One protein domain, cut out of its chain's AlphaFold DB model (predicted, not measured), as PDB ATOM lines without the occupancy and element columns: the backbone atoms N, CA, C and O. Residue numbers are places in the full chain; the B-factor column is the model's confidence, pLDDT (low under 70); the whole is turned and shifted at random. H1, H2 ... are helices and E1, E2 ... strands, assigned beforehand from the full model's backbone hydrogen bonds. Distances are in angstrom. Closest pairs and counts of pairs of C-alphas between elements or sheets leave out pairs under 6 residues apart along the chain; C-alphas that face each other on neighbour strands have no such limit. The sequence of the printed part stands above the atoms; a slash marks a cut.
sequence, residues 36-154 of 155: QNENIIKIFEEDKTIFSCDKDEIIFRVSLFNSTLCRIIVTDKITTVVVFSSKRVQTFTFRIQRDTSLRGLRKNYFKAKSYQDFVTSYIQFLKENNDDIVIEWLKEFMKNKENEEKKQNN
ATOM      1  N   GLN A  36      40.277  94.852  62.327       95.50
ATOM      2  CA  GLN A  36      38.914  95.312  62.610       95.50
ATOM      3  C   GLN A  36      38.106  95.508  61.321       95.50
ATOM      4  O   GLN A  36      38.646  95.470  60.223       95.50
ATOM      5  N   ASN A  37      36.798  95.758  61.427       95.38
ATOM      6  CA  ASN A  37      35.986  96.103  60.249       95.38
ATOM      7  C   ASN A  37      36.374  97.460  59.635       95.38
ATOM      8  O   ASN A  37      36.025  97.732  58.491       95.38
ATOM      9  N   GLU A  38      37.097  98.291  60.384       95.69
ATOM     10  CA  GLU A  38      37.721  99.512  59.900       95.69
ATOM     11  C   GLU A  38      39.088  99.678  60.570       95.69
ATOM     12  O   GLU A  38      39.187  99.740  61.792       95.69
ATOM     13  N   ASN A  39      40.150  99.741  59.769       97.62
ATOM     14  CA  ASN A  39      41.527  99.900  60.226       97.62
ATOM     15  C   ASN A  39      42.120 101.138  59.566       97.62
ATOM     16  O   ASN A  39      42.177 101.216  58.338       97.62
ATOM     17  N   ILE A  40      42.597 102.090  60.367       96.75
ATOM     18  CA  ILE A  40      43.293 103.273  59.853       96.75
ATOM     19  C   ILE A  40      44.681 102.855  59.367       96.75
ATOM     20  O   ILE A  40      45.517 102.400  60.148       96.75
ATOM     21  N   ILE A  41      44.935 103.058  58.079       96.44
ATOM     22  CA  ILE A  41      46.234 102.826  57.445       96.44
ATOM     23  C   ILE A  41      47.100 104.075  57.603       96.44
ATOM     24  O   ILE A  41      48.232 103.991  58.080       96.44
ATOM     25  N   LYS A  42      46.558 105.239  57.224       95.62
ATOM     26  CA  LYS A  42      47.281 106.515  57.216       95.62
ATOM     27  C   LYS A  42      46.343 107.694  57.460       95.62
ATOM     28  O   LYS A  42      45.184 107.663  57.055       95.62
ATOM     29  N   ILE A  43      46.879 108.738  58.081       96.06
ATOM     30  CA  ILE A  43      46.277 110.069  58.132       96.06
ATOM     31  C   ILE A  43      47.116 110.971  57.223       96.06
ATOM     32  O   ILE A  43      48.347 110.971  57.304       96.06
ATOM     33  N   PHE A  44      46.463 111.672  56.302       96.25
ATOM     34  CA  PHE A  44      47.097 112.669  55.447       96.25
ATOM     35  C   PHE A  44      46.977 114.030  56.136       96.25
ATOM     36  O   PHE A  44      45.897 114.608  56.212       96.25
ATOM     37  N   GLU A  45      48.080 114.525  56.694       90.88
ATOM     38  CA  GLU A  45      48.066 115.710  57.568       90.88
ATOM     39  C   GLU A  45      47.693 117.008  56.832       90.88
ATOM     40  O   GLU A  45      47.066 117.891  57.415       90.88
ATOM     41  N   GLU A  46      48.048 117.125  55.549       92.81
ATOM     42  CA  GLU A  46      47.838 118.344  54.755       92.81
ATOM     43  C   GLU A  46      46.350 118.675  54.569       92.81
ATOM     44  O   GLU A  46      45.947 119.835  54.639       92.81
ATOM     45  N   ASP A  47      45.523 117.648  54.385       92.12
ATOM     46  CA  ASP A  47      44.083 117.776  54.149       92.12
ATOM     47  C   ASP A  47      43.221 117.149  55.258       92.12
ATOM     48  O   ASP A  47      41.991 117.208  55.194       92.12
ATOM     49  N   LYS A  48      43.860 116.598  56.299       94.12
ATOM     50  CA  LYS A  48      43.236 115.940  57.458       94.12
ATOM     51  C   LYS A  48      42.303 114.795  57.068       94.12
ATOM     52  O   LYS A  48      41.285 114.557  57.725       94.12
ATOM     53  N   THR A  49      42.632 114.089  55.993       97.12
ATOM     54  CA  THR A  49      41.857 112.936  55.538       97.12
ATOM     55  C   THR A  49      42.419 111.628  56.079       97.12
ATOM     56  O   THR A  49      43.607 111.495  56.376       97.12
ATOM     57  N   ILE A  50      41.542 110.641  56.225       97.69
ATOM     58  CA  ILE A  50      41.870 109.332  56.787       97.69
ATOM     59  C   ILE A  50      41.785 108.297  55.676       97.69
ATOM     60  O   ILE A  50      40.761 108.204  55.001       97.69
ATOM     61  N   PHE A  51      42.844 107.510  55.512       98.00
ATOM     62  CA  PHE A  51      42.868 106.321  54.673       98.00
ATOM     63  C   PHE A  51      42.686 105.073  55.534       98.00
ATOM     64  O   PHE A  51      43.516 104.795  56.404       98.00
ATOM     65  N   SER A  52      41.613 104.322  55.297       97.62
ATOM     66  CA  SER A  52      41.261 103.120  56.055       97.62
ATOM     67  C   SER A  52      40.881 101.945  55.154       97.62
ATOM     68  O   SER A  52      40.639 102.119  53.958       97.62
ATOM     69  N   CYS A  53      40.846 100.739  55.726       97.75
ATOM     70  CA  CYS A  53      40.359  99.530  55.057       97.75
ATOM     71  C   CYS A  53      39.600  98.590  55.993       97.75
ATOM     72  O   CYS A  53      39.736  98.666  57.218       97.75
ATOM     73  N   ASP A  54      38.811  97.698  55.404       96.69
ATOM     74  CA  ASP A  54      38.198  96.575  56.105       96.69
ATOM     75  C   ASP A  54      39.211  95.468  56.440       96.69
ATOM     76  O   ASP A  54      40.322  95.424  55.913       96.69
ATOM     77  N   LYS A  55      38.828  94.554  57.339       95.88
ATOM     78  CA  LYS A  55      39.669  93.419  57.771       95.88
ATOM     79  C   LYS A  55      40.117  92.510  56.622       95.88
ATOM     80  O   LYS A  55      41.178  91.901  56.720       95.88
ATOM     81  N   ASP A  56      39.299  92.416  55.576       94.69
ATOM     82  CA  ASP A  56      39.531  91.557  54.414       94.69
ATOM     83  C   ASP A  56      40.369  92.283  53.347       94.69
ATOM     84  O   ASP A  56      40.811  91.684  52.364       94.69
ATOM     85  N   GLU A  57      40.623  93.582  53.541       95.62
ATOM     86  CA  GLU A  57      41.440  94.425  52.672       95.62
ATOM     87  C   GLU A  57      40.918  94.413  51.228       95.62
ATOM     88  O   GLU A  57      41.667  94.351  50.250       95.62
ATOM     89  N   ILE A  58      39.592  94.396  51.096       96.38
ATOM     90  CA  ILE A  58      38.866  94.459  49.826       96.38
ATOM     91  C   ILE A  58      38.436  95.898  49.580       96.38
ATOM     92  O   ILE A  58      38.541  96.383  48.454       96.38
ATOM     93  N   ILE A  59      37.970  96.592  50.619       97.56
ATOM     94  CA  ILE A  59      37.440  97.946  50.514       97.56
ATOM     95  C   ILE A  59      38.347  98.894  51.282       97.56
ATOM     96  O   ILE A  59      38.425  98.861  52.507       97.56
ATOM     97  N   PHE A  60      38.942  99.824  50.547       98.25
ATOM     98  CA  PHE A  60      39.673 100.947  51.106       98.25
ATOM     99  C   PHE A  60      38.877 102.233  50.928       98.25
ATOM    100  O   PHE A  60      38.124 102.408  49.961       98.25
ATOM    101  N   ARG A  61      39.053 103.161  51.861       97.75
ATOM    102  CA  ARG A  61      38.326 104.422  51.895       97.75
ATOM    103  C   ARG A  61      39.259 105.564  52.240       97.75
ATOM    104  O   ARG A  61      40.063 105.449  53.153       97.75
ATOM    105  N   VAL A  62      39.105 106.676  51.529       97.88
ATOM    106  CA  VAL A  62      39.575 107.987  51.979       97.88
ATOM    107  C   VAL A  62      38.361 108.771  52.455       97.88
ATOM    108  O   VAL A  62      37.403 108.936  51.692       97.88
ATOM    109  N   SER A  63      38.392 109.267  53.687       96.69
ATOM    110  CA  SER A  63      37.308 110.054  54.277       96.69
ATOM    111  C   SER A  63      37.787 111.363  54.893       96.69
ATOM    112  O   SER A  63      38.885 111.447  55.439       96.69
ATOM    113  N   LEU A  64      36.916 112.370  54.839       94.94
ATOM    114  CA  LEU A  64      37.025 113.619  55.583       94.94
ATOM    115  C   LEU A  64      35.786 113.745  56.469       94.94
ATOM    116  O   LEU A  64      34.672 113.881  55.954       94.94
ATOM    117  N   PHE A  65      35.966 113.673  57.788       89.12
ATOM    118  CA  PHE A  65      34.857 113.504  58.735       89.12
ATOM    119  C   PHE A  65      33.956 112.325  58.317       89.12
ATOM    120  O   PHE A  65      34.448 111.221  58.097       89.12
ATOM    121  N   ASN A  66      32.652 112.562  58.144       86.19
ATOM    122  CA  ASN A  66      31.681 111.540  57.744       86.19
ATOM    123  C   ASN A  66      31.558 111.380  56.216       86.19
ATOM    124  O   ASN A  66      30.797 110.537  55.739       86.19
ATOM    125  N   SER A  67      32.291 112.176  55.432       91.31
ATOM    126  CA  SER A  67      32.213 112.176  53.970       91.31
ATOM    127  C   SER A  67      33.265 111.254  53.363       91.31
ATOM    128  O   SER A  67      34.454 111.367  53.652       91.31
ATOM    129  N   THR A  68      32.840 110.359  52.469       94.69
ATOM    130  CA  THR A  68      33.768 109.553  51.662       94.69
ATOM    131  C   THR A  68      34.228 110.361  50.453       94.69
ATOM    132  O   THR A  68      33.399 110.790  49.657       94.69
ATOM    133  N   LEU A  69      35.540 110.531  50.302       96.12
ATOM    134  CA  LEU A  69      36.164 111.227  49.172       96.12
ATOM    135  C   LEU A  69      36.613 110.254  48.082       96.12
ATOM    136  O   LEU A  69      36.525 110.550  46.892       96.12
ATOM    137  N   CYS A  70      37.076 109.071  48.480       97.62
ATOM    138  CA  CYS A  70      37.491 108.020  47.562       97.62
ATOM    139  C   CYS A  70      37.147 106.647  48.140       97.62
ATOM    140  O   CYS A  70      37.256 106.428  49.348       97.62
ATOM    141  N   ARG A  71      36.744 105.718  47.277       98.06
ATOM    142  CA  ARG A  71      36.608 104.298  47.599       98.06
ATOM    143  C   ARG A  71      37.399 103.480  46.594       98.06
ATOM    144  O   ARG A  71      37.260 103.687  45.394       98.06
ATOM    145  N   ILE A  72      38.192 102.544  47.088       98.38
ATOM    146  CA  ILE A  72      38.983 101.630  46.267       98.38
ATOM    147  C   ILE A  72      38.520 100.221  46.608       98.38
ATOM    148  O   ILE A  72      38.462  99.860  47.779       98.38
ATOM    149  N   ILE A  73      38.147  99.452  45.594       98.12
ATOM    150  CA  ILE A  73      37.671  98.078  45.730       98.12
ATOM    151  C   ILE A  73      38.680  97.195  45.008       98.12
ATOM    152  O   ILE A  73      38.846  97.337  43.798       98.12
ATOM    153  N   VAL A  74      39.361  96.320  45.744       96.88
ATOM    154  CA  VAL A  74      40.400  95.427  45.223       96.88
ATOM    155  C   VAL A  74      39.909  93.988  45.319       96.88
ATOM    156  O   VAL A  74      39.826  93.413  46.402       96.88
ATOM    157  N   THR A  75      39.610  93.393  44.172       94.69
ATOM    158  CA  THR A  75      39.299  91.962  44.040       94.69
ATOM    159  C   THR A  75      40.506  91.219  43.469       94.69
ATOM    160  O   THR A  75      41.532  91.832  43.180       94.69
ATOM    161  N   ASP A  76      40.395  89.908  43.259       91.38
ATOM    162  CA  ASP A  76      41.495  89.080  42.747       91.38
ATOM    163  C   ASP A  76      42.072  89.564  41.409       91.38
ATOM    164  O   ASP A  76      43.278  89.453  41.181       91.38
ATOM    165  N   LYS A  77      41.215  90.087  40.522       89.94
ATOM    166  CA  LYS A  77      41.569  90.435  39.133       89.94
ATOM    167  C   LYS A  77      41.152  91.838  38.709       89.94
ATOM    168  O   LYS A  77      41.463  92.251  37.593       89.94
ATOM    169  N   ILE A  78      40.370  92.530  39.530       93.06
ATOM    170  CA  ILE A  78      39.802  93.831  39.187       93.06
ATOM    171  C   ILE A  78      39.996  94.781  40.355       93.06
ATOM    172  O   ILE A  78      39.618  94.465  41.488       93.06
ATOM    173  N   THR A  79      40.500  95.969  40.042       97.12
ATOM    174  CA  THR A  79      40.534  97.097  40.966       97.12
ATOM    175  C   THR A  79      39.677  98.229  40.431       97.12
ATOM    176  O   THR A  79      39.874  98.697  39.308       97.12
ATOM    177  N   THR A  80      38.752  98.704  41.258       97.75
ATOM    178  CA  THR A  80      37.895  99.848  40.951       97.75
ATOM    179  C   THR A  80      38.185 100.993  41.910       97.75
ATOM    180  O   THR A  80      38.166 100.813  43.124       97.75
ATOM    181  N   VAL A  81      38.414 102.189  41.370       98.12
ATOM    182  CA  VAL A  81      38.595 103.433  42.126       98.12
ATOM    183  C   VAL A  81      37.412 104.351  41.845       98.12
ATOM    184  O   VAL A  81      37.149 104.703  40.696       98.12
ATOM    185  N   VAL A  82      36.701 104.751  42.893       98.00
ATOM    186  CA  VAL A  82      35.563 105.673  42.841       98.00
ATOM    187  C   VAL A  82      35.943 106.950  43.573       98.00
ATOM    188  O   VAL A  82      36.143 106.928  44.784       98.00
ATOM    189  N   VAL A  83      36.026 108.064  42.850       96.81
ATOM    190  CA  VAL A  83      36.332 109.384  43.411       96.81
ATOM    191  C   VAL A  83      35.049 110.203  43.487       96.81
ATOM    192  O   VAL A  83      34.377 110.433  42.477       96.81
ATOM    193  N   PHE A  84      34.713 110.647  44.694       93.62
ATOM    194  CA  PHE A  84      33.545 111.467  44.978       93.62
ATOM    195  C   PHE A  84      33.970 112.935  45.003       93.62
ATOM    196  O   PHE A  84      34.703 113.370  45.888       93.62
ATOM    197  N   SER A  85      33.506 113.709  44.025       84.50
ATOM    198  CA  SER A  85      33.612 115.169  44.045       84.50
ATOM    199  C   SER A  85      32.224 115.788  44.182       84.50
ATOM    200  O   SER A  85      31.227 115.167  43.812       84.50
ATOM    201  N   SER A  86      32.150 117.036  44.648       79.31
ATOM    202  CA  SER A  86      30.883 117.766  44.800       79.31
ATOM    203  C   SER A  86      30.088 117.914  43.496       79.31
ATOM    204  O   SER A  86      28.877 118.101  43.539       79.31
ATOM    205  N   LYS A  87      30.754 117.830  42.335       79.56
ATOM    206  CA  LYS A  87      30.139 118.022  41.012       79.56
ATOM    207  C   LYS A  87      29.850 116.718  40.272       79.56
ATOM    208  O   LYS A  87      28.950 116.686  39.439       79.56
ATOM    209  N   ARG A  88      30.642 115.666  40.501       88.25
ATOM    210  CA  ARG A  88      30.541 114.400  39.760       88.25
ATOM    211  C   ARG A  88      31.229 113.250  40.492       88.25
ATOM    212  O   ARG A  88      32.264 113.439  41.130       88.25
ATOM    213  N   VAL A  89      30.698 112.045  40.311       93.31
ATOM    214  CA  VAL A  89      31.378 110.794  40.668       93.31
ATOM    215  C   VAL A  89      32.181 110.305  39.465       93.31
ATOM    216  O   VAL A  89      31.641 110.175  38.366       93.31
ATOM    217  N   GLN A  90      33.474 110.060  39.666       95.50
ATOM    218  CA  GLN A  90      34.348 109.444  38.666       95.50
ATOM    219  C   GLN A  90      34.651 108.006  39.077       95.50
ATOM    220  O   GLN A  90      34.908 107.733  40.248       95.50
ATOM    221  N   THR A  91      34.620 107.084  38.120       96.25
ATOM    222  CA  THR A  91      34.891 105.666  38.360       96.25
ATOM    223  C   THR A  91      35.911 105.170  37.352       96.25
ATOM    224  O   THR A  91      35.738 105.349  36.149       96.25
ATOM    225  N   PHE A  92      36.962 104.537  37.858       95.06
ATOM    226  CA  PHE A  92      38.029 103.926  37.080       95.06
ATOM    227  C   PHE A  92      38.064 102.439  37.413       95.06
ATOM    228  O   PHE A  92      38.057 102.088  38.589       95.06
ATOM    229  N   THR A  93      38.085 101.572  36.404       93.62
ATOM    230  CA  THR A  93      38.164 100.116  36.595       93.62
ATOM    231  C   THR A  93      39.334  99.576  35.793       93.62
ATOM    232  O   THR A  93      39.483  99.917  34.623       93.62
ATOM    233  N   PHE A  94      40.146  98.745  36.437       94.38
ATOM    234  CA  PHE A  94      41.373  98.180  35.889       94.38
ATOM    235  C   PHE A  94      41.377  96.670  36.099       94.38
ATOM    236  O   PHE A  94      40.998  96.198  37.174       94.38
ATOM    237  N   ARG A  95      41.818  95.916  35.091       94.06
ATOM    238  CA  ARG A  95      42.112  94.490  35.200       94.06
ATOM    239  C   ARG A  95      43.549  94.343  35.684       94.06
ATOM    240  O   ARG A  95      44.495  94.573  34.943       94.06
ATOM    241  N   ILE A  96      43.703  94.031  36.960       91.56
ATOM    242  CA  ILE A  96      44.999  93.975  37.623       91.56
ATOM    243  C   ILE A  96      44.918  92.975  38.767       91.56
ATOM    244  O   ILE A  96      43.918  92.918  39.487       91.56
ATOM    245  N   GLN A  97      45.967  92.176  38.942       92.00
ATOM    246  CA  GLN A  97      46.020  91.225  40.048       92.00
ATOM    247  C   GLN A  97      46.032  91.938  41.404       92.00
ATOM    248  O   GLN A  97      46.701  92.966  41.576       92.00
ATOM    249  N   ARG A  98      45.353  91.337  42.389       93.06
ATOM    250  CA  ARG A  98      45.261  91.847  43.766       93.06
ATOM    251  C   ARG A  98      46.621  92.216  44.359       93.06
ATOM    252  O   ARG A  98      46.776  93.340  44.824       93.06
ATOM    253  N   ASP A  99      47.617  91.330  44.283       92.38
ATOM    254  CA  ASP A  99      48.962  91.595  44.825       92.38
ATOM    255  C   ASP A  99      49.599  92.858  44.220       92.38
ATOM    256  O   ASP A  99      50.043  93.758  44.939       92.38
ATOM    257  N   THR A 100      49.567  92.979  42.890       92.94
ATOM    258  CA  THR A 100      50.075  94.160  42.185       92.94
ATOM    259  C   THR A 100      49.334  95.424  42.615       92.94
ATOM    260  O   THR A 100      49.964  96.460  42.837       92.94
ATOM    261  N   SER A 101      48.015  95.341  42.785       95.25
ATOM    262  CA  SER A 101      47.198  96.465  43.233       95.25
ATOM    263  C   SER A 101      47.527  96.906  44.665       95.25
ATOM    264  O   SER A 101      47.726  98.099  44.904       95.25
ATOM    265  N   LEU A 102      47.657  95.962  45.604       95.81
ATOM    266  CA  LEU A 102      48.004  96.234  47.005       95.81
ATOM    267  C   LEU A 102      49.441  96.754  47.141       95.81
ATOM    268  O   LEU A 102      49.701  97.679  47.910       95.81
ATOM    269  N   ARG A 103      50.378  96.241  46.337       93.25
ATOM    270  CA  ARG A 103      51.732  96.803  46.214       93.25
ATOM    271  C   ARG A 103      51.692  98.247  45.711       93.25
ATOM    272  O   ARG A 103      52.426  99.094  46.221       93.25
ATOM    273  N   GLY A 104      50.836  98.526  44.729       95.12
ATOM    274  CA  GLY A 104      50.560  99.874  44.243       95.12
ATOM    275  C   GLY A 104      50.063 100.792  45.354       95.12
ATOM    276  O   GLY A 104      50.607 101.880  45.524       95.12
ATOM    277  N   LEU A 105      49.094 100.342  46.156       96.25
ATOM    278  CA  LEU A 105      48.605 101.104  47.306       96.25
ATOM    279  C   LEU A 105      49.754 101.461  48.251       96.25
ATOM    280  O   LEU A 105      50.004 102.651  48.448       96.25
ATOM    281  N   ARG A 106      50.496 100.458  48.751       94.62
ATOM    282  CA  ARG A 106      51.616 100.649  49.695       94.62
ATOM    283  C   ARG A 106      52.612 101.692  49.219       94.62
ATOM    284  O   ARG A 106      52.945 102.617  49.955       94.62
ATOM    285  N   LYS A 107      53.044 101.588  47.960       93.00
ATOM    286  CA  LYS A 107      54.019 102.518  47.375       93.00
ATOM    287  C   LYS A 107      53.515 103.960  47.312       93.00
ATOM    288  O   LYS A 107      54.326 104.874  47.461       93.00
ATOM    289  N   ASN A 108      52.219 104.155  47.070       96.12
ATOM    290  CA  ASN A 108      51.651 105.476  46.815       96.12
ATOM    291  C   ASN A 108      51.193 106.174  48.103       96.12
ATOM    292  O   ASN A 108      51.615 107.304  48.340       96.12
ATOM    293  N   TYR A 109      50.419 105.532  48.991       95.12
ATOM    294  CA  TYR A 109      49.982 106.234  50.211       95.12
ATOM    295  C   TYR A 109      51.147 106.519  51.158       95.12
ATOM    296  O   TYR A 109      51.127 107.531  51.855       95.12
ATOM    297  N   PHE A 110      52.168 105.656  51.198       90.50
ATOM    298  CA  PHE A 110      53.294 105.835  52.113       90.50
ATOM    299  C   PHE A 110      54.024 107.157  51.840       90.50
ATOM    300  O   PHE A 110      54.291 107.916  52.769       90.50
ATOM    301  N   LYS A 111      54.239 107.478  50.558       88.94
ATOM    302  CA  LYS A 111      54.957 108.679  50.106       88.94
ATOM    303  C   LYS A 111      54.082 109.924  49.984       88.94
ATOM    304  O   LYS A 111      54.605 111.032  50.076       88.94
ATOM    305  N   ALA A 112      52.782 109.747  49.770       94.69
ATOM    306  CA  ALA A 112      51.874 110.860  49.540       94.69
ATOM    307  C   ALA A 112      51.708 111.753  50.778       94.69
ATOM    308  O   ALA A 112      51.637 111.267  51.917       94.69
ATOM    309  N   LYS A 113      51.626 113.064  50.535       93.12
ATOM    310  CA  LYS A 113      51.394 114.092  51.569       93.12
ATOM    311  C   LYS A 113      49.909 114.410  51.766       93.12
ATOM    312  O   LYS A 113      49.487 114.660  52.892       93.12
ATOM    313  N   SER A 114      49.138 114.314  50.686       95.94
ATOM    314  CA  SER A 114      47.695 114.560  50.623       95.94
ATOM    315  C   SER A 114      46.969 113.401  49.941       95.94
ATOM    316  O   SER A 114      47.573 112.577  49.241       95.94
ATOM    317  N   TYR A 115      45.650 113.336  50.104       94.75
ATOM    318  CA  TYR A 115      44.825 112.340  49.440       94.75
ATOM    319  C   TYR A 115      44.784 112.553  47.930       94.75
ATOM    320  O   TYR A 115      44.707 111.570  47.195       94.75
ATOM    321  N   GLN A 116      44.810 113.798  47.442       94.31
ATOM    322  CA  GLN A 116      44.788 114.059  46.003       94.31
ATOM    323  C   GLN A 116      46.062 113.533  45.344       94.31
ATOM    324  O   GLN A 116      45.975 112.894  44.293       94.31
ATOM    325  N   ASP A 117      47.219 113.750  45.977       95.81
ATOM    326  CA  ASP A 117      48.506 113.203  45.539       95.81
ATOM    327  C   ASP A 117      48.474 111.667  45.539       95.81
ATOM    328  O   ASP A 117      48.753 111.023  44.525       95.81
ATOM    329  N   PHE A 118      47.994 111.065  46.632       97.19
ATOM    330  CA  PHE A 118      47.813 109.616  46.735       97.19
ATOM    331  C   PHE A 118      46.903 109.044  45.637       97.19
ATOM    332  O   PHE A 118      47.286 108.107  44.938       97.19
ATOM    333  N   VAL A 119      45.691 109.576  45.474       96.38
ATOM    334  CA  VAL A 119      44.706 109.032  44.529       96.38
ATOM    335  C   VAL A 119      45.184 109.209  43.091       96.38
ATOM    336  O   VAL A 119      45.035 108.292  42.285       96.38
ATOM    337  N   THR A 120      45.802 110.347  42.768       96.06
ATOM    338  CA  THR A 120      46.328 110.616  41.423       96.06
ATOM    339  C   THR A 120      47.473 109.663  41.080       96.06
ATOM    340  O   THR A 120      47.430 109.007  40.038       96.06
ATOM    341  N   SER A 121      48.462 109.533  41.970       97.38
ATOM    342  CA  SER A 121      49.613 108.644  41.776       97.38
ATOM    343  C   SER A 121      49.209 107.166  41.733       97.38
ATOM    344  O   SER A 121      49.686 106.414  40.882       97.38
ATOM    345  N   TYR A 122      48.252 106.750  42.565       97.62
ATOM    346  CA  TYR A 122      47.744 105.384  42.548       97.62
ATOM    347  C   TYR A 122      46.946 105.060  41.278       97.62
ATOM    348  O   TYR A 122      47.174 104.016  40.669       97.62
ATOM    349  N   ILE A 123      46.059 105.951  40.819       96.88
ATOM    350  CA  ILE A 123      45.352 105.766  39.538       96.88
ATOM    351  C   ILE A 123      46.353 105.682  38.380       96.88
ATOM    352  O   ILE A 123      46.168 104.865  37.478       96.88
ATOM    353  N   GLN A 124      47.410 106.497  38.398       96.31
ATOM    354  CA  GLN A 124      48.456 106.443  37.380       96.31
ATOM    355  C   GLN A 124      49.190 105.095  37.399       96.31
ATOM    356  O   GLN A 124      49.304 104.453  36.356       96.31
ATOM    357  N   PHE A 125      49.574 104.606  38.581       95.81
ATOM    358  CA  PHE A 125      50.150 103.269  38.737       95.81
ATOM    359  C   PHE A 125      49.235 102.177  38.161       95.81
ATOM    360  O   PHE A 125      49.705 101.292  37.446       95.81
ATOM    361  N   LEU A 126      47.927 102.236  38.438       95.75
ATOM    362  CA  LEU A 126      46.965 101.257  37.923       95.75
ATOM    363  C   LEU A 126      46.851 101.295  36.395       95.75
ATOM    364  O   LEU A 126      46.759 100.239  35.780       95.75
ATOM    365  N   LYS A 127      46.894 102.482  35.775       93.31
ATOM    366  CA  LYS A 127      46.906 102.617  34.308       93.31
ATOM    367  C   LYS A 127      48.138 101.957  33.694       93.31
ATOM    368  O   LYS A 127      48.011 101.225  32.725       93.31
ATOM    369  N   GLU A 128      49.313 102.182  34.271       90.19
ATOM    370  CA  GLU A 128      50.583 101.648  33.756       90.19
ATOM    371  C   GLU A 128      50.735 100.134  33.951       90.19
ATOM    372  O   GLU A 128      51.519  99.498  33.255       90.19
ATOM    373  N   ASN A 129      49.992  99.553  34.897       89.12
ATOM    374  CA  ASN A 129      50.087  98.139  35.271       89.12
ATOM    375  C   ASN A 129      48.783  97.368  34.994       89.12
ATOM    376  O   ASN A 129      48.585  96.286  35.543       89.12
ATOM    377  N   ASN A 130      47.882  97.925  34.183       86.31
ATOM    378  CA  ASN A 130      46.666  97.242  33.752       86.31
ATOM    379  C   ASN A 130      47.027  96.121  32.769       86.31
ATOM    380  O   ASN A 130      47.716  96.382  31.782       86.31
ATOM    381  N   ASP A 131      46.524  94.906  32.997       80.38
ATOM    382  CA  ASP A 131      46.874  93.712  32.215       80.38
ATOM    383  C   ASP A 131      46.661  93.933  30.714       80.38
ATOM    384  O   ASP A 131      47.491  93.525  29.909       80.38
ATOM    385  N   ASP A 132      45.590  94.628  30.318       75.75
ATOM    386  CA  ASP A 132      45.301  94.875  28.901       75.75
ATOM    387  C   ASP A 132      46.385  95.748  28.234       75.75
ATOM    388  O   ASP A 132      46.805  95.458  27.115       75.75
ATOM    389  N   ILE A 133      46.898  96.759  28.948       73.31
ATOM    390  CA  ILE A 133      47.974  97.645  28.471       73.31
ATOM    391  C   ILE A 133      49.308  96.891  28.439       73.31
ATOM    392  O   ILE A 133      50.066  97.001  27.477       73.31
ATOM    393  N   VAL A 134      49.585  96.078  29.460       72.88
ATOM    394  CA  VAL A 134      50.804  95.257  29.519       72.88
ATOM    395  C   VAL A 134      50.818  94.221  28.391       72.88
ATOM    396  O   VAL A 134      51.848  94.023  27.747       72.88
ATOM    397  N   ILE A 135      49.680  93.581  28.114       78.75
ATOM    398  CA  ILE A 135      49.534  92.621  27.012       78.75
ATOM    399  C   ILE A 135      49.741  93.310  25.660       78.75
ATOM    400  O   ILE A 135      50.391  92.739  24.784       78.75
ATOM    401  N   GLU A 136      49.196  94.509  25.469       82.50
ATOM    402  CA  GLU A 136      49.398  95.285  24.244       82.50
ATOM    403  C   GLU A 136      50.875  95.649  24.047       82.50
ATOM    404  O   GLU A 136      51.448  95.337  23.002       82.50
ATOM    405  N   TRP A 137      51.530  96.167  25.089       82.31
ATOM    406  CA  TRP A 137      52.963  96.462  25.070       82.31
ATOM    407  C   TRP A 137      53.817  95.221  24.758       82.31
ATOM    408  O   TRP A 137      54.727  95.285  23.931       82.31
ATOM    409  N   LEU A 138      53.505  94.064  25.358       78.56
ATOM    410  CA  LEU A 138      54.208  92.805  25.081       78.56
ATOM    411  C   LEU A 138      54.076  92.382  23.612       78.56
ATOM    412  O   LEU A 138      55.049  91.918  23.016       78.56
ATOM    413  N   LYS A 139      52.892  92.552  23.010       86.06
ATOM    414  CA  LYS A 139      52.677  92.251  21.587       86.06
ATOM    415  C   LYS A 139      53.523  93.153  20.691       86.06
ATOM    416  O   LYS A 139      54.138  92.657  19.746       86.06
ATOM    417  N   GLU A 140      53.577  94.450  20.981       87.75
ATOM    418  CA  GLU A 140      54.413  95.395  20.231       87.75
ATOM    419  C   GLU A 140      55.905  95.086  20.383       87.75
ATOM    420  O   GLU A 140      56.636  95.048  19.391       87.75
ATOM    421  N   PHE A 141      56.346  94.794  21.606       86.50
ATOM    422  CA  PHE A 141      57.727  94.428  21.900       86.50
ATOM    423  C   PHE A 141      58.171  93.189  21.108       86.50
ATOM    424  O   PHE A 141      59.206  93.219  20.440       86.50
ATOM    425  N   MET A 142      57.365  92.121  21.120       88.25
ATOM    426  CA  MET A 142      57.656  90.888  20.378       88.25
ATOM    427  C   MET A 142      57.745  91.138  18.868       88.25
ATOM    428  O   MET A 142      58.686  90.678  18.223       88.25
ATOM    429  N   LYS A 143      56.823  91.934  18.311       89.00
ATOM    430  CA  LYS A 143      56.834  92.308  16.889       89.00
ATOM    431  C   LYS A 143      58.102  93.077  16.507       89.00
ATOM    432  O   LYS A 143      58.659  92.852  15.433       89.00
ATOM    433  N   ASN A 144      58.557  93.990  17.362       87.06
ATOM    434  CA  ASN A 144      59.768  94.767  17.104       87.06
ATOM    435  C   ASN A 144      61.018  93.886  17.144       87.06
ATOM    436  O   ASN A 144      61.840  93.972  16.232       87.06
ATOM    437  N   LYS A 145      61.110  92.975  18.119       83.88
ATOM    438  CA  LYS A 145      62.227  92.031  18.231       83.88
ATOM    439  C   LYS A 145      62.346  91.114  17.009       83.88
ATOM    440  O   LYS A 145      63.429  90.982  16.449       83.88
ATOM    441  N   GLU A 146      61.235  90.553  16.527       80.00
ATOM    442  CA  GLU A 146      61.233  89.738  15.299       80.00
ATOM    443  C   GLU A 146      61.709  90.527  14.069       80.00
ATOM    444  O   GLU A 146      62.383  89.990  13.187       80.00
ATOM    445  N   ASN A 147      61.352  91.811  13.984       78.56
ATOM    446  CA  ASN A 147      61.777  92.674  12.886       78.56
ATOM    447  C   ASN A 147      63.271  93.022  12.962       78.56
ATOM    448  O   ASN A 147      63.909  93.173  11.921       78.56
ATOM    449  N   GLU A 148      63.832  93.152  14.163       78.50
ATOM    450  CA  GLU A 148      65.266  93.373  14.375       78.50
ATOM    451  C   GLU A 148      66.091  92.124  14.038       78.50
ATOM    452  O   GLU A 148      67.073  92.224  13.303       78.50
ATOM    453  N   GLU A 149      65.647  90.940  14.462       74.81
ATOM    454  CA  GLU A 149      66.298  89.662  14.134       74.81
ATOM    455  C   GLU A 149      66.266  89.376  12.621       74.81
ATOM    456  O   GLU A 149      67.265  88.958  12.035       74.81
ATOM    457  N   LYS A 150      65.155  89.688  11.937       71.12
ATOM    458  CA  LYS A 150      65.072  89.605  10.464       71.12
ATOM    459  C   LYS A 150      66.004  90.584   9.751       71.12
ATOM    460  O   LYS A 150      66.460  90.284   8.653       71.12
ATOM    461  N   LYS A 151      66.269  91.758  10.329       69.38
ATOM    462  CA  LYS A 151      67.232  92.718   9.766       69.38
ATOM    463  C   LYS A 151      68.674  92.256   9.963       69.38
ATOM    464  O   LYS A 151      69.479  92.473   9.069       69.38
ATOM    465  N   GLN A 152      68.983  91.604  11.085       63.22
ATOM    466  CA  GLN A 152      70.314  91.049  11.349       63.22
ATOM    467  C   GLN A 152      70.626  89.809  10.501       63.22
ATOM    468  O   GLN A 152      71.763  89.656  10.086       63.22
ATOM    469  N   ASN A 153      69.635  88.966  10.192       64.75
ATOM    470  CA  ASN A 153      69.832  87.764   9.363       64.75
ATOM    471  C   ASN A 153      69.856  88.030   7.843       64.75
ATOM    472  O   ASN A 153      70.111  87.111   7.071       64.75
ATOM    473  N   ASN A 154      69.544  89.257   7.413       56.66
ATOM    474  CA  ASN A 154      69.593  89.695   6.011       56.66
ATOM    475  C   ASN A 154      70.808  90.605   5.717       56.66
ATOM    476  O   ASN A 154      70.847  91.254   4.669       56.66
TER     477      ASN A 154
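AT A GLANCE: This is residues 36 to 154 of the 155 residues of an uncharacterized protein of Sulfurisphaera tokodaii (strain DSM 16993 / JCM 10545 / NBRC 100140 / 7) (UniProt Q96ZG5). What does the model look like? A six-stranded antiparallel sheet, twisted, has a helical hairpin, H1 and H2, packed over one face, and from this compact body one long helix, H3, sticks out as an arm with its residues 134 to 152. What is it made of, in which order? The printed part has 119 residues, with six named strands and then three named helices along the chain, E1 E2 E3 E4 E5 E6 H1 H2 H3; the strands lie in that same order across the sheet, and the class is mixed, helices and strands. How large is it? The whole is loose, with a radius of gyration of the C-alphas of 18.2 A and spans of 67 by 27 by 26 A, the arm making the length.

IN THESE COORDINATES: Where are the strands? E1 is residues 39 to 44, beginning at C-alpha 39 at (41.527, 99.900, 60.226), E2 is residues 49 to 53 and E3 residues 59 to 64, with lengths of 14.7 A, 13.5 A and 16.5 A. E4 is residues 67 to 74, 20.6 A long, and bends by 52 degrees at residue 70. E5, residues 78 to 84, is 19.6 A long, and E6, residues 89 to 95, is 20.3 A long. Where are the helices? H1 is residues 98 to 111, 20.4 A long, beginning at C-alpha 98 at (45.261, 91.847, 43.766), and H2 is residues 115 to 128, 19.8 A long. H3 is residues 131 to 152, 31.5 A long, ending at C-alpha 152 at (70.314, 91.049, 11.349).

HOW THE PARTS SIT: How do the strands pair? E1 to E6 form a meander, each strand the antiparallel neighbour of the one before and a hairpin with it, and E1 and E6 are the edge strands. N 41 and O 51 of E1 and E2 are 2.8 A apart, N 50 and O 63 of E2 and E3 2.9 A, and N 60 and O 72 of E3 and E4 2.8 A, each within hydrogen-bond range. So are N 73 and O 80 of E4 and E5, at 2.8 A, and N 81 and O 92 of E5 and E6, at 2.8 A. How do H1 and H2 stand to the sheet? Both are on one face of it, in two layers, helices over a sheet. H1 has a height over the sheet of 7.6 A and runs along the strands, at 15 degrees to E4 on the local plane; its closest C-alphas to E4 are those of Arg 98 and Val 74, 6.2 A apart. H2 has a height over the sheet of 8.5 A and also runs along the strands, and its closest C-alphas to E6 are those of Leu 126 and Phe 94, 6.7 A apart. How do the helices stand to each other? H1 and H2 touch as a helical hairpin, opposite ways at 37 degrees, only just a steep tilt, and their closest C-alphas are those of Tyr 109 and Phe 118, 5.3 A apart. H2 and H3 are close but not clearly touching, with the C-alphas of Glu 128 and Val 134 closest at 7.7 A, and run the same way at a steep tilt of 44 degrees. H3 is apart from H1 and only grazes the sheet, with its residues 131 to 133. Are the helix backbones complete? In H2 and H3 every O i to N i+4 pair is within hydrogen-bond range, and in H1 9 of 10 are.

THE WHOLE: How far does it reach? The two C-alphas farthest apart are those of Asn 66 and Asn 154, at 67.8 A. Residues 134 to 154, of which 134 to 152 belong to H3, stand free, and the body without them spans 36 by 32 by 23 A. Is anything missing, or any link long? The printed part has no cut, and the links between its named elements are tight. Where is confidence low? The mean pLDDT of the printed part is 91.1, and residues 151 to 154 are under 70.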